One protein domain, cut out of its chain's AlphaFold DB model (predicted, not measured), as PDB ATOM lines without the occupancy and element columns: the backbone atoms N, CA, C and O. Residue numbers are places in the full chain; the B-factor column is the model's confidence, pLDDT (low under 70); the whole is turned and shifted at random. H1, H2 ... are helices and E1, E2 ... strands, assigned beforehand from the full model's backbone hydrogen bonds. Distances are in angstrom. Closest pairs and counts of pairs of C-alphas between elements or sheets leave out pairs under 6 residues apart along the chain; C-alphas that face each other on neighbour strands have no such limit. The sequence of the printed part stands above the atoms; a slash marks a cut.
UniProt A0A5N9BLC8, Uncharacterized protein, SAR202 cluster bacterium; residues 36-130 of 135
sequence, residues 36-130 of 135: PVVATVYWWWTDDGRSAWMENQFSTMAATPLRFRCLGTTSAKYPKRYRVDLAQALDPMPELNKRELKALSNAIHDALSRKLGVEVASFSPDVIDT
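This is residues 36 to 130 of the 135 residues of an uncharacterized protein of SAR202 cluster bacterium (UniProt A0A5N9BLC8). A strongly twisted sheet of three strands, E1, E2 and E3, curls round a single helix, H1, which packs on one face of it, while the far ends of the long outline are made by the loop of residues 44 to 63 and the tip of the hairpin of E2 and E3. The last stretch, residues 117 to 130, runs back beside E3 and is tied to it by two short pairings. The printed part has 95 residues with three named strands and one named helix, in the order E1 E2 E3 H1; the sheet's order is E1, E2, E3, antiparallel throughout, and the class is mixed, helices and strands. The whole is compact, with a radius of gyration of the C-alphas of 13.4 A, yet elongated in outline, spanning 44 by 24 by 20 A.

E1, residues 37 to 43, is 18.6 A long from first to last C-alpha and begins with C-alpha 37 at (149.731, 130.113, 109.909). E2, residues 64 to 75, is 32.6 A long and bends by 52 degrees at residue 71. E3, residues 78 to 89, is 26.9 A long and bends by 54 degrees at residue 85. H1, residues 98 to 116, is 26.8 A long and ends with C-alpha 116 at (154.856, 132.098, 116.614).

The sheet is a meander, each strand the antiparallel neighbour of the one before, with E1 and E3 as edge strands and E2 as the inner strand. E1 and E2 form a hairpin with 143 degrees between their directions; N 39 and O 68, 2.8 A apart, are within hydrogen-bond range. E2 and E3 form another at 138 degrees, where N 71 and O 86 are 2.8 A apart and N 83 and O 73 are 2.9 A apart. H1 is on the sheet, in two layers, a helix on one face of a sheet. The closest C-alphas of E1 and H1 are those of Ala 39 and Leu 112, 5.8 A apart. Those of E2 and H1 are Phe 68 and Ile 108, 7.6 A apart. E3 and H1 are near each other, with 13 pairs of C-alphas within 10 A. In H1 every O i to N i+4 pair is within hydrogen-bond range. Residues 81 to 82 of E3 pair in parallel with residues 119 to 120, and residues 87 to 88 of E3 with residues 128 to 129.

The two C-alphas farthest apart are those of Thr 60 and Lys 77, at 44.9 A. The printed part has no cut. The link from E1 to E2 is long, with 20 residues; that from E2 to E3 is tight, and that from E3 to H1 is short. The mean pLDDT of the printed part is 80.6, and residues 45 to 62 are under 70.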
ATOM      1  N   PRO A  36     145.010 131.016 109.462       86.69
ATOM      2  CA  PRO A  36     145.989 129.993 109.146       86.69
ATOM      3  C   PRO A  36     147.409 130.548 109.244       86.69
ATOM      4  O   PRO A  36     147.716 131.613 108.711       86.69
ATOM      5  N   VAL A  37     148.311 129.769 109.832       90.69
ATOM      6  CA  VAL A  37     149.731 130.113 109.909       90.69
ATOM      7  C   VAL A  37     150.482 129.311 108.860       90.69
ATOM      8  O   VAL A  37     150.434 128.085 108.856       90.69
ATOM      9  N   VAL A  38     151.204 129.988 107.968       92.38
ATOM     10  CA  VAL A  38     152.063 129.296 106.997       92.38
ATOM     11  C   VAL A  38     153.396 128.941 107.655       92.38
ATOM     12  O   VAL A  38     154.128 129.845 108.056       92.38
ATOM     13  N   ALA A  39     153.731 127.661 107.748       91.06
ATOM     14  CA  ALA A  39     155.058 127.184 108.125       91.06
ATOM     15  C   ALA A  39     155.857 126.832 106.866       91.06
ATOM     16  O   ALA A  39     155.301 126.279 105.920       91.06
ATOM     17  N   THR A  40     157.153 127.133 106.855       91.12
ATOM     18  CA  THR A  40     158.063 126.708 105.785       91.12
ATOM     19  C   THR A  40     159.104 125.781 106.385       91.12
ATOM     20  O   THR A  40     159.793 126.153 107.335       91.12
ATOM     21  N   VAL A  41     159.198 124.581 105.830       87.94
ATOM     22  CA  VAL A  41     160.160 123.550 106.202       87.94
ATOM     23  C   VAL A  41     161.134 123.376 105.049       87.94
ATOM     24  O   VAL A  41     160.717 123.225 103.910       87.94
ATOM     25  N   TYR A  42     162.431 123.383 105.334       83.38
ATOM     26  CA  TYR A  42     163.460 123.092 104.339       83.38
ATOM     27  C   TYR A  42     163.812 121.608 104.422       83.38
ATOM     28  O   TYR A  42     164.418 121.174 105.400       83.38
ATOM     29  N   TRP A  43     163.370 120.837 103.429       80.00
ATOM     30  CA  TRP A  43     163.475 119.379 103.397       80.00
ATOM     31  C   TRP A  43     164.657 118.922 102.539       80.00
ATOM     32  O   TRP A  43     164.782 119.333 101.385       80.00
ATOM     33  N   TRP A  44     165.519 118.064 103.085       75.56
ATOM     34  CA  TRP A  44     166.716 117.565 102.399       75.56
ATOM     35  C   TRP A  44     166.496 116.160 101.843       75.56
ATOM     36  O   TRP A  44     165.964 115.296 102.525       75.56
ATOM     37  N   TRP A  45     166.965 115.884 100.632       62.41
ATOM     38  CA  TRP A  45     166.974 114.514 100.119       62.41
ATOM     39  C   TRP A  45     168.139 113.723 100.723       62.41
ATOM     40  O   TRP A  45     169.268 114.218 100.784       62.41
ATOM     41  N   THR A  46     167.868 112.492 101.168       62.81
ATOM     42  CA  THR A  46     168.894 111.548 101.636       62.81
ATOM     43  C   THR A  46     168.693 110.192 100.975       62.81
ATOM     44  O   THR A  46     167.596 109.647 101.059       62.81
ATOM     45  N   ASP A  47     169.751 109.633 100.393       56.69
ATOM     46  CA  ASP A  47     169.730 108.331  99.702       56.69
ATOM     47  C   ASP A  47     169.520 107.143 100.677       56.69
ATOM     48  O   ASP A  47     168.968 106.106 100.333       56.69
ATOM     49  N   ASP A  48     169.875 107.332 101.953       58.03
ATOM     50  CA  ASP A  48     169.861 106.290 102.993       58.03
ATOM     51  C   ASP A  48     168.570 106.246 103.851       58.03
ATOM     52  O   ASP A  48     168.535 105.589 104.897       58.03
ATOM     53  N   GLY A  49     167.521 107.010 103.514       52.62
ATOM     54  CA  GLY A  49     166.327 107.143 104.374       52.62
ATOM     55  C   GLY A  49     166.629 107.716 105.776       52.62
ATOM     56  O   GLY A  49     165.894 107.484 106.748       52.62
ATOM     57  N   ARG A  50     167.751 108.438 105.918       54.19
ATOM     58  CA  ARG A  50     168.167 109.103 107.158       54.19
ATOM     59  C   ARG A  50     167.511 110.476 107.239       54.19
ATOM     60  O   ARG A  50     168.071 111.458 106.788       54.19
ATOM     61  N   SER A  51     166.348 110.519 107.885       53.38
ATOM     62  CA  SER A  51     165.689 111.688 108.492       53.38
ATOM     63  C   SER A  51     166.192 113.069 108.026       53.38
ATOM     64  O   SER A  51     166.937 113.744 108.736       53.38
ATOM     65  N   ALA A  52     165.674 113.511 106.885       55.88
ATOM     66  CA  ALA A  52     165.789 114.828 106.249       55.88
ATOM     67  C   ALA A  52     165.422 116.070 107.099       55.88
ATOM     68  O   ALA A  52     165.319 117.177 106.575       55.88
ATOM     69  N   TRP A  53     165.164 115.898 108.397       52.41
ATOM     70  CA  TRP A  53     164.705 116.959 109.292       52.41
ATOM     71  C   TRP A  53     165.845 117.748 109.957       52.41
ATOM     72  O   TRP A  53     165.634 118.881 110.385       52.41
ATOM     73  N   MET A  54     167.050 117.177 110.061       54.62
ATOM     74  CA  MET A  54     168.181 117.921 110.619       54.62
ATOM     75  C   MET A  54     168.672 118.986 109.638       54.62
ATOM     76  O   MET A  54     168.745 118.754 108.432       54.62
ATOM     77  N   GLU A  55     169.024 120.151 110.185       54.12
ATOM     78  CA  GLU A  55     169.755 121.198 109.474       54.12
ATOM     79  C   GLU A  55     170.967 120.568 108.782       54.12
ATOM     80  O   GLU A  55     171.673 119.755 109.382       54.12
ATOM     81  N   ASN A  56     171.131 120.857 107.493       55.88
ATOM     82  CA  ASN A  56     172.026 120.128 106.606       55.88
ATOM     83  C   ASN A  56     173.462 120.068 107.133       55.88
ATOM     84  O   ASN A  56     174.216 121.029 107.011       55.88
ATOM     85  N   GLN A  57     173.847 118.919 107.682       54.09
ATOM     86  CA  GLN A  57     175.230 118.643 108.067       54.09
ATOM     87  C   GLN A  57     175.931 117.686 107.090       54.09
ATOM     88  O   GLN A  57     177.125 117.445 107.245       54.09
ATOM     89  N   PHE A  58     175.221 117.130 106.096       52.47
ATOM     90  CA  PHE A  58     175.715 115.971 105.334       52.47
ATOM     91  C   PHE A  58     175.333 115.916 103.842       52.47
ATOM     92  O   PHE A  58     175.854 115.058 103.136       52.47
ATOM     93  N   SER A  59     174.449 116.779 103.336       55.69
ATOM     94  CA  SER A  59     173.946 116.731 101.955       55.69
ATOM     95  C   SER A  59     174.522 117.850 101.085       55.69
ATOM     96  O   SER A  59     174.546 119.018 101.466       55.69
ATOM     97  N   THR A  60     174.966 117.496  99.880       59.69
ATOM     98  CA  THR A  60     175.431 118.432  98.843       59.69
ATOM     99  C   THR A  60     174.294 118.981  97.976       59.69
ATOM    100  O   THR A  60     174.518 119.908  97.200       59.69
ATOM    101  N   MET A  61     173.076 118.436  98.095       63.94
ATOM    102  CA  MET A  61     171.897 118.919  97.370       63.94
ATOM    103  C   MET A  61     171.194 120.045  98.133       63.94
ATOM    104  O   MET A  61     171.182 120.059  99.361       63.94
ATOM    105  N   ALA A  62     170.585 120.981  97.400       69.94
ATOM    106  CA  ALA A  62     169.784 122.053  97.988       69.94
ATOM    107  C   ALA A  62     168.496 121.501  98.627       69.94
ATOM    108  O   ALA A  62     167.877 120.585  98.086       69.94
ATOM    109  N   ALA A  63     168.078 122.077  99.757       77.88
ATOM    110  CA  ALA A  63     166.796 121.747 100.369       77.88
ATOM    111  C   ALA A  63     165.631 122.217  99.508       77.88
ATOM    112  O   ALA A  63     165.622 123.352  99.021       77.88
ATOM    113  N   THR A  64     164.596 121.389  99.439       80.44
ATOM    114  CA  THR A  64     163.301 121.775  98.893       80.44
ATOM    115  C   THR A  64     162.501 122.507  99.973       80.44
ATOM    116  O   THR A  64     162.248 121.929 101.035       80.44
ATOM    117  N   PRO A  65     162.090 123.768  99.755       86.25
ATOM    118  CA  PRO A  65     161.170 124.437 100.662       86.25
ATOM    119  C   PRO A  65     159.768 123.839 100.498       86.25
ATOM    120  O   PRO A  65     159.191 123.894  99.418       86.25
ATOM    121  N   LEU A  66     159.222 123.296 101.581       88.31
ATOM    122  CA  LEU A  66     157.858 122.787 101.671       88.31
ATOM    123  C   LEU A  66     157.042 123.710 102.568       88.31
ATOM    124  O   LEU A  66     157.392 123.952 103.731       88.31
ATOM    125  N   ARG A  67     155.950 124.249 102.038       91.44
ATOM    126  CA  ARG A  67     155.054 125.137 102.769       91.44
ATOM    127  C   ARG A  67     153.833 124.380 103.250       91.44
ATOM    128  O   ARG A  67     153.164 123.680 102.497       91.44
ATOM    129  N   PHE A  68     153.491 124.633 104.505       91.75
ATOM    130  CA  PHE A  68     152.317 124.078 105.151       91.75
ATOM    131  C   PHE A  68     151.417 125.195 105.638       91.75
ATOM    132  O   PHE A  68     151.856 126.108 106.337       91.75
ATOM    133  N   ARG A  69     150.139 125.112 105.294       92.69
ATOM    134  CA  ARG A  69     149.084 125.900 105.912       92.69
ATOM    135  C   ARG A  69     148.634 125.178 107.177       92.69
ATOM    136  O   ARG A  69     147.938 124.169 107.111       92.69
ATOM    137  N   CYS A  70     149.024 125.702 108.330       91.50
ATOM    138  CA  CYS A  70     148.698 125.115 109.621       91.50
ATOM    139  C   CYS A  70     147.488 125.816 110.239       91.50
ATOM    140  O   CYS A  70     147.503 127.028 110.476       91.50
ATOM    141  N   LEU A  71     146.457 125.034 110.531       90.56
ATOM    142  CA  LEU A  71     145.314 125.430 111.338       90.56
ATOM    143  C   LEU A  71     145.528 124.935 112.759       90.56
ATOM    144  O   LEU A  71     145.982 123.812 112.988       90.56
ATOM    145  N   GLY A  72     145.195 125.778 113.718       88.06
ATOM    146  CA  GLY A  72     145.385 125.445 115.109       88.06
ATOM    147  C   GLY A  72     144.851 126.516 116.027       88.06
ATOM    148  O   GLY A  72     144.384 127.576 115.601       88.06
ATOM    149  N   THR A  73     144.903 126.213 117.316       86.88
ATOM    150  CA  THR A  73     144.326 127.057 118.351       86.88
ATOM    151  C   THR A  73     145.279 127.227 119.518       86.88
ATOM    152  O   THR A  73     145.941 126.290 119.971       86.88
ATOM    153  N   THR A  74     145.321 128.447 120.042       84.00
ATOM    154  CA  THR A  74     145.932 128.727 121.338       84.00
ATOM    155  C   THR A  74     144.834 128.693 122.391       84.00
ATOM    156  O   THR A  74     143.813 129.374 122.274       84.00
ATOM    157  N   SER A  75     145.021 127.896 123.440       75.50
ATOM    158  CA  SER A  75     144.059 127.855 124.542       75.50
ATOM    159  C   SER A  75     144.256 129.049 125.472       75.50
ATOM    160  O   SER A  75     145.374 129.318 125.897       75.50
ATOM    161  N   ALA A  76     143.170 129.693 125.908       75.38
ATOM    162  CA  ALA A  76     143.237 130.728 126.948       75.38
ATOM    163  C   ALA A  76     143.843 130.211 128.271       75.38
ATOM    164  O   ALA A  76     144.421 130.981 129.031       75.38
ATOM    165  N   LYS A  77     143.745 128.898 128.538       79.19
ATOM    166  CA  LYS A  77     144.359 128.251 129.709       79.19
ATOM    167  C   LYS A  77     145.879 128.102 129.565       79.19
ATOM    168  O   LYS A  77     146.589 128.096 130.565       79.19
ATOM    169  N   TYR A  78     146.369 127.984 128.333       76.44
ATOM    170  CA  TYR A  78     147.781 127.797 128.009       76.44
ATOM    171  C   TYR A  78     148.161 128.726 126.851       76.44
ATOM    172  O   TYR A  78     148.372 128.260 125.734       76.44
ATOM    173  N   PRO A  79     148.251 130.047 127.097       75.31
ATOM    174  CA  PRO A  79     148.485 131.028 126.036       75.31
ATOM    175  C   PRO A  79     149.855 130.865 125.366       75.31
ATOM    176  O   PRO A  79     150.065 131.323 124.252       75.31
ATOM    177  N   LYS A  80     150.785 130.184 126.045       85.31
ATOM    178  CA  LYS A  80     152.121 129.858 125.541       85.31
ATOM    179  C   LYS A  80     152.166 128.569 124.721       85.31
ATOM    180  O   LYS A  80     153.260 128.167 124.346       85.31
ATOM    181  N   ARG A  81     151.023 127.906 124.494       86.69
ATOM    182  CA  ARG A  81     150.960 126.625 123.788       86.69
ATOM    183  C   ARG A  81     149.976 126.669 122.620       86.69
ATOM    184  O   ARG A  81     148.773 126.829 122.826       86.69
ATOM    185  N   TYR A  82     150.493 126.477 121.412       88.69
ATOM    186  CA  TYR A  82     149.721 126.371 120.177       88.69
ATOM    187  C   TYR A  82     149.477 124.904 119.829       88.69
ATOM    188  O   TYR A  82     150.418 124.116 119.743       88.69
ATOM    189  N   ARG A  83     148.219 124.508 119.637       89.88
ATOM    190  CA  ARG A  83     147.863 123.156 119.195       89.88
ATOM    191  C   ARG A  83     147.554 123.178 117.707       89.88
ATOM    192  O   ARG A  83     146.655 123.903 117.298       89.88
ATOM    193  N   VAL A  84     148.270 122.368 116.931       90.56
ATOM    194  CA  VAL A  84     147.978 122.153 115.508       90.56
ATOM    195  C   VAL A  84     146.848 121.136 115.381       90.56
ATOM    196  O   VAL A  84     146.927 120.052 115.961       90.56
ATOM    197  N   ASP A  85     145.816 121.501 114.629       89.62
ATOM    198  CA  ASP A  85     144.650 120.661 114.343       89.62
ATOM    199  C   ASP A  85     144.665 120.127 112.901       89.62
ATOM    200  O   ASP A  85     144.118 119.057 112.654       89.62
ATOM    201  N   LEU A  86     145.297 120.849 111.964       90.62
ATOM    202  CA  LEU A  86     145.528 120.426 110.576       90.62
ATOM    203  C   LEU A  86     146.786 121.106 110.024       90.62
ATOM    204  O   LEU A  86     146.975 122.305 110.232       90.62
ATOM    205  N   ALA A  87     147.619 120.378 109.288       91.75
ATOM    206  CA  ALA A  87     148.725 120.940 108.518       91.75
ATOM    207  C   ALA A  87     148.583 120.529 107.052       91.75
ATOM    208  O   ALA A  87     148.895 119.405 106.691       91.75
ATOM    209  N   GLN A  88     148.107 121.439 106.210       90.88
ATOM    210  CA  GLN A  88     147.879 121.166 104.795       90.88
ATOM    211  C   GLN A  88     149.104 121.560 103.970       90.88
ATOM    212  O   GLN A  88     149.560 122.702 104.061       90.88
ATOM    213  N   ALA A  89     149.626 120.640 103.162       91.19
ATOM    214  CA  ALA A  89     150.680 120.930 102.201       91.19
ATOM    215  C   ALA A  89     150.167 121.902 101.124       91.19
ATOM    216  O   ALA A  89     149.055 121.763 100.618       91.19
ATOM    217  N   LEU A  90     150.962 122.926 100.815       89.81
ATOM    218  CA  LEU A  90     150.688 123.876  99.730       89.81
ATOM    219  C   LEU A  90     151.523 123.593  98.479       89.81
ATOM    220  O   LEU A  90     151.201 124.104  97.411       89.81
ATOM    221  N   ASP A  91     152.595 122.826  98.638       87.06
ATOM    222  CA  ASP A  91     153.511 122.438  97.576       87.06
ATOM    223  C   ASP A  91     153.419 120.915  97.368       87.06
ATOM    224  O   ASP A  91     153.098 120.200  98.325       87.06
ATOM    225  N   PRO A  92     153.718 120.403  96.160       81.25
ATOM    226  CA  PRO A  92     153.763 118.969  95.898       81.25
ATOM    227  C   PRO A  92     154.703 118.255  96.869       81.25
ATOM    228  O   PRO A  92     155.871 118.629  97.022       81.25
ATOM    229  N   MET A  93     154.181 117.225  97.529       79.94
ATOM    230  CA  MET A  93     154.932 116.474  98.523       79.94
ATOM    231  C   MET A  93     155.763 115.367  97.866       79.94
ATOM    232  O   MET A  93     155.259 114.668  96.987       79.94
ATOM    233  N   PRO A  94     157.019 115.159  98.299       77.38
ATOM    234  CA  PRO A  94     157.751 113.948  97.946       77.38
ATOM    235  C   PRO A  94     157.071 112.711  98.551       77.38
ATOM    236  O   PRO A  94     156.352 112.809  99.548       77.38
ATOM    237  N   GLU A  95     157.336 111.533  97.990       78.31
ATOM    238  CA  GLU A  95     156.900 110.273  98.594       78.31
ATOM    239  C   GLU A  95     157.652 110.049  99.911       78.31
ATOM    240  O   GLU A  95     158.869 109.870  99.926       78.31
ATOM    241  N   LEU A  96     156.927 110.101 101.031       79.19
ATOM    242  CA  LEU A  96     157.498 109.973 102.371       79.19
ATOM    243  C   LEU A  96     157.032 108.689 103.053       79.19
ATOM    244  O   LEU A  96     155.840 108.394 103.146       79.19
ATOM    245  N   ASN A  97     157.972 107.970 103.660       81.62
ATOM    246  CA  ASN A  97     157.669 106.843 104.532       81.62
ATOM    247  C   ASN A  97     157.134 107.316 105.892       81.62
ATOM    248  O   ASN A  97     157.372 108.441 106.329       81.62
ATOM    249  N   LYS A  98     156.507 106.418 106.667       81.94
ATOM    250  CA  LYS A  98     155.979 106.732 108.018       81.94
ATOM    251  C   LYS A  98     157.009 107.392 108.949       81.94
ATOM    252  O   LYS A  98     156.664 108.246 109.766       81.94
ATOM    253  N   ARG A  99     158.281 106.991 108.844       81.56
ATOM    254  CA  ARG A  99     159.387 107.568 109.623       81.56
ATOM    255  C   ARG A  99     159.676 109.013 109.214       81.56
ATOM    256  O   ARG A  99     159.902 109.854 110.080       81.56
ATOM    257  N   GLU A 100     159.653 109.285 107.918       80.50
ATOM    258  CA  GLU A 100     159.906 110.603 107.344       80.50
ATOM    259  C   GLU A 100     158.730 111.540 107.596       80.50
ATOM    260  O   GLU A 100     158.944 112.672 108.006       80.50
ATOM    261  N   LEU A 101     157.495 111.042 107.513       84.06
ATOM    262  CA  LEU A 101     156.293 111.793 107.875       84.06
ATOM    263  C   LEU A 101     156.318 112.236 109.352       84.06
ATOM    264  O   LEU A 101     155.962 113.363 109.690       84.06
ATOM    265  N   LYS A 102     156.819 111.376 110.252       85.50
ATOM    266  CA  LYS A 102     157.052 111.747 111.657       85.50
ATOM    267  C   LYS A 102     158.139 112.819 111.799       85.50
ATOM    268  O   LYS A 102     157.989 113.731 112.608       85.50
ATOM    269  N   ALA A 103     159.225 112.714 111.034       83.62
ATOM    270  CA  ALA A 103     160.288 113.716 111.031       83.62
ATOM    271  C   ALA A 103     159.788 115.066 110.482       83.62
ATOM    272  O   ALA A 103     160.096 116.111 111.049       83.62
ATOM    273  N   LEU A 104     158.941 115.039 109.453       85.81
ATOM    274  CA  LEU A 104     158.273 116.208 108.896       85.81
ATOM    275  C   LEU A 104     157.345 116.876 109.917       85.81
ATOM    276  O   LEU A 104     157.381 118.094 110.054       85.81
ATOM    277  N   SER A 105     156.569 116.102 110.684       88.31
ATOM    278  CA  SER A 105     155.747 116.652 111.773       88.31
ATOM    279  C   SER A 105     156.595 117.447 112.778       88.31
ATOM    280  O   SER A 105     156.272 118.591 113.104       88.31
ATOM    281  N   ASN A 106     157.745 116.903 113.192       87.94
ATOM    282  CA  ASN A 106     158.687 117.612 114.067       87.94
ATOM    283  C   ASN A 106     159.269 118.876 113.402       87.94
ATOM    284  O   ASN A 106     159.483 119.888 114.066       87.94
ATOM    285  N   ALA A 107     159.473 118.851 112.083       88.00
ATOM    286  CA  ALA A 107     159.903 120.009 111.297       88.00
ATOM    287  C   ALA A 107     158.907 121.150 111.325       88.00
ATOM    288  O   ALA A 107     159.268 122.299 111.582       88.00
ATOM    289  N   ILE A 108     157.648 120.817 111.078       90.31
ATOM    290  CA  ILE A 108     156.555 121.776 111.088       90.31
ATOM    291  C   ILE A 108     156.377 122.322 112.509       90.31
ATOM    292  O   ILE A 108     156.236 123.532 112.673       90.31
ATOM    293  N   HIS A 109     156.451 121.464 113.532       90.69
ATOM    294  CA  HIS A 109     156.441 121.869 114.939       90.69
ATOM    295  C   HIS A 109     157.505 122.936 115.232       90.69
ATOM    296  O   HIS A 109     157.182 124.004 115.753       90.69
ATOM    297  N   ASP A 110     158.755 122.685 114.851       90.38
ATOM    298  CA  ASP A 110     159.856 123.614 115.095       90.38
ATOM    299  C   ASP A 110     159.707 124.915 114.308       90.38
ATOM    300  O   ASP A 110     159.923 125.999 114.855       90.38
ATOM    301  N   ALA A 111     159.302 124.831 113.040       90.44
ATOM    302  CA  ALA A 111     159.070 126.000 112.201       90.44
ATOM    303  C   ALA A 111     157.953 126.890 112.769       90.44
ATOM    304  O   ALA A 111     158.103 128.111 112.839       90.44
ATOM    305  N   LEU A 112     156.852 126.287 113.227       91.19
ATOM    306  CA  LEU A 112     155.748 126.996 113.873       91.19
ATOM    307  C   LEU A 112     156.163 127.597 115.216       91.19
ATOM    308  O   LEU A 112     155.827 128.747 115.485       91.19
ATOM    309  N   SER A 113     156.914 126.853 116.029       91.44
ATOM    310  CA  SER A 113     157.404 127.314 117.331       91.44
ATOM    311  C   SER A 113     158.277 128.560 117.180       91.44
ATOM    312  O   SER A 113     158.033 129.582 117.825       91.44
ATOM    313  N   ARG A 114     159.218 128.542 116.226       90.31
ATOM    314  CA  ARG A 114     160.061 129.704 115.900       90.31
ATOM    315  C   ARG A 114     159.250 130.875 115.348       90.31
ATOM    316  O   ARG A 114     159.517 132.016 115.707       90.31
ATOM    317  N   LYS A 115     158.268 130.608 114.479       90.38
ATOM    318  CA  LYS A 115     157.466 131.653 113.829       90.38
ATOM    319  C   LYS A 115     156.495 132.345 114.788       90.38
ATOM    320  O   LYS A 115     156.310 133.554 114.689       90.38
ATOM    321  N   LEU A 116     155.859 131.588 115.678       88.88
ATOM    322  CA  LEU A 116     154.856 132.098 116.614       88.88
ATOM    323  C   LEU A 116     155.461 132.541 117.953       88.88
ATOM    324  O   LEU A 116     154.802 133.256 118.705       88.88
ATOM    325  N   GLY A 117     156.691 132.121 118.269       89.25
ATOM    326  CA  GLY A 117     157.344 132.415 119.547       89.25
ATOM    327  C   GLY A 117     156.681 131.723 120.744       89.25
ATOM    328  O   GLY A 117     156.815 132.183 121.878       89.25
ATOM    329  N   VAL A 118     155.937 130.643 120.498       89.88
ATOM    330  CA  VAL A 118     155.215 129.863 121.512       89.88
ATOM    331  C   VAL A 118     155.551 128.387 121.370       89.88
ATOM    332  O   VAL A 118     155.915 127.926 120.291       89.88
ATOM    333  N   GLU A 119     155.390 127.629 122.449       90.00
ATOM    334  CA  GLU A 119     155.527 126.179 122.391       90.00
ATOM    335  C   GLU A 119     154.425 125.609 121.492       90.00
ATOM    336  O   GLU A 119     153.248 125.941 121.641       90.00
ATOM    337  N   VAL A 120     154.779 124.732 120.562       89.88
ATOM    338  CA  VAL A 120     153.790 124.010 119.766       89.88
ATOM    339  C   VAL A 120     153.557 122.661 120.436       89.88
ATOM    340  O   VAL A 120     154.480 121.990 120.876       89.88
ATOM    341  N   ALA A 121     152.305 122.251 120.602       88.38
ATOM    342  CA  ALA A 121     152.022 120.913 121.093       88.38
ATOM    343  C   ALA A 121     152.468 119.895 120.038       88.38
ATOM    344  O   ALA A 121     152.148 120.056 118.865       88.38
ATOM    345  N   SER A 122     153.143 118.824 120.457       84.25
ATOM    346  CA  SER A 122     153.399 117.670 119.592       84.25
ATOM    347  C   SER A 122     152.099 117.199 118.930       84.25
ATOM    348  O   SER A 122     151.102 116.996 119.632       84.25
ATOM    349  N   PHE A 123     152.116 116.994 117.616       86.31
ATOM    350  CA  PHE A 123     150.957 116.529 116.858       86.31
ATOM    351  C   PHE A 123     151.313 115.333 115.969       86.31
ATOM    352  O   PHE A 123     152.466 115.130 115.576       86.31
ATOM    353  N   SER A 124     150.310 114.497 115.708       85.88
ATOM    354  CA  SER A 124     150.473 113.274 114.926       85.88
ATOM    355  C   SER A 124     150.707 113.586 113.448       85.88
ATOM    356  O   SER A 124     150.151 114.556 112.939       85.88
ATOM    357  N   PRO A 125     151.468 112.748 112.729       83.12
ATOM    358  CA  PRO A 125     151.639 112.899 111.288       83.12
ATOM    359  C   PRO A 125     150.328 112.731 110.500       83.12
ATOM    360  O   PRO A 125     150.220 113.279 109.415       83.12
ATOM    361  N   ASP A 126     149.310 112.065 111.059       85.81
ATOM    362  CA  ASP A 126     147.971 111.931 110.447       85.81
ATOM    363  C   ASP A 126     147.225 113.273 110.309       85.81
ATOM    364  O   ASP A 126     146.207 113.368 109.634       85.81
ATOM    365  N   VAL A 127     147.722 114.315 110.979       85.75
ATOM    366  CA  VAL A 127     147.227 115.695 110.887       85.75
ATOM    367  C   VAL A 127     147.782 116.404 109.642       85.75
ATOM    368  O   VAL A 127     147.334 117.499 109.300       85.75
ATOM    369  N   ILE A 128     148.776 115.808 108.977       86.88
ATOM    370  CA  ILE A 128     149.383 116.352 107.767       86.88
ATOM    371  C   ILE A 128     148.549 115.902 106.572       86.88
ATOM    372  O   ILE A 128     148.570 114.734 106.184       86.88
ATOM    373  N   ASP A 129     147.836 116.848 105.980       86.62
ATOM    374  CA  ASP A 129     147.138 116.637 104.725       86.62
ATOM    375  C   ASP A 129     148.117 116.888 103.578       86.62
ATOM    376  O   ASP A 129     148.580 118.012 103.363       86.62
ATOM    377  N   THR A 130     148.497 115.807 102.904       74.69
ATOM    378  CA  THR A 130     149.534 115.811 101.867       74.69
ATOM    379  C   THR A 130     148.972 115.862 100.456       74.69
ATOM    380  O   THR A 130     149.802 115.812  99.556       74.69
TER     381      THR A 130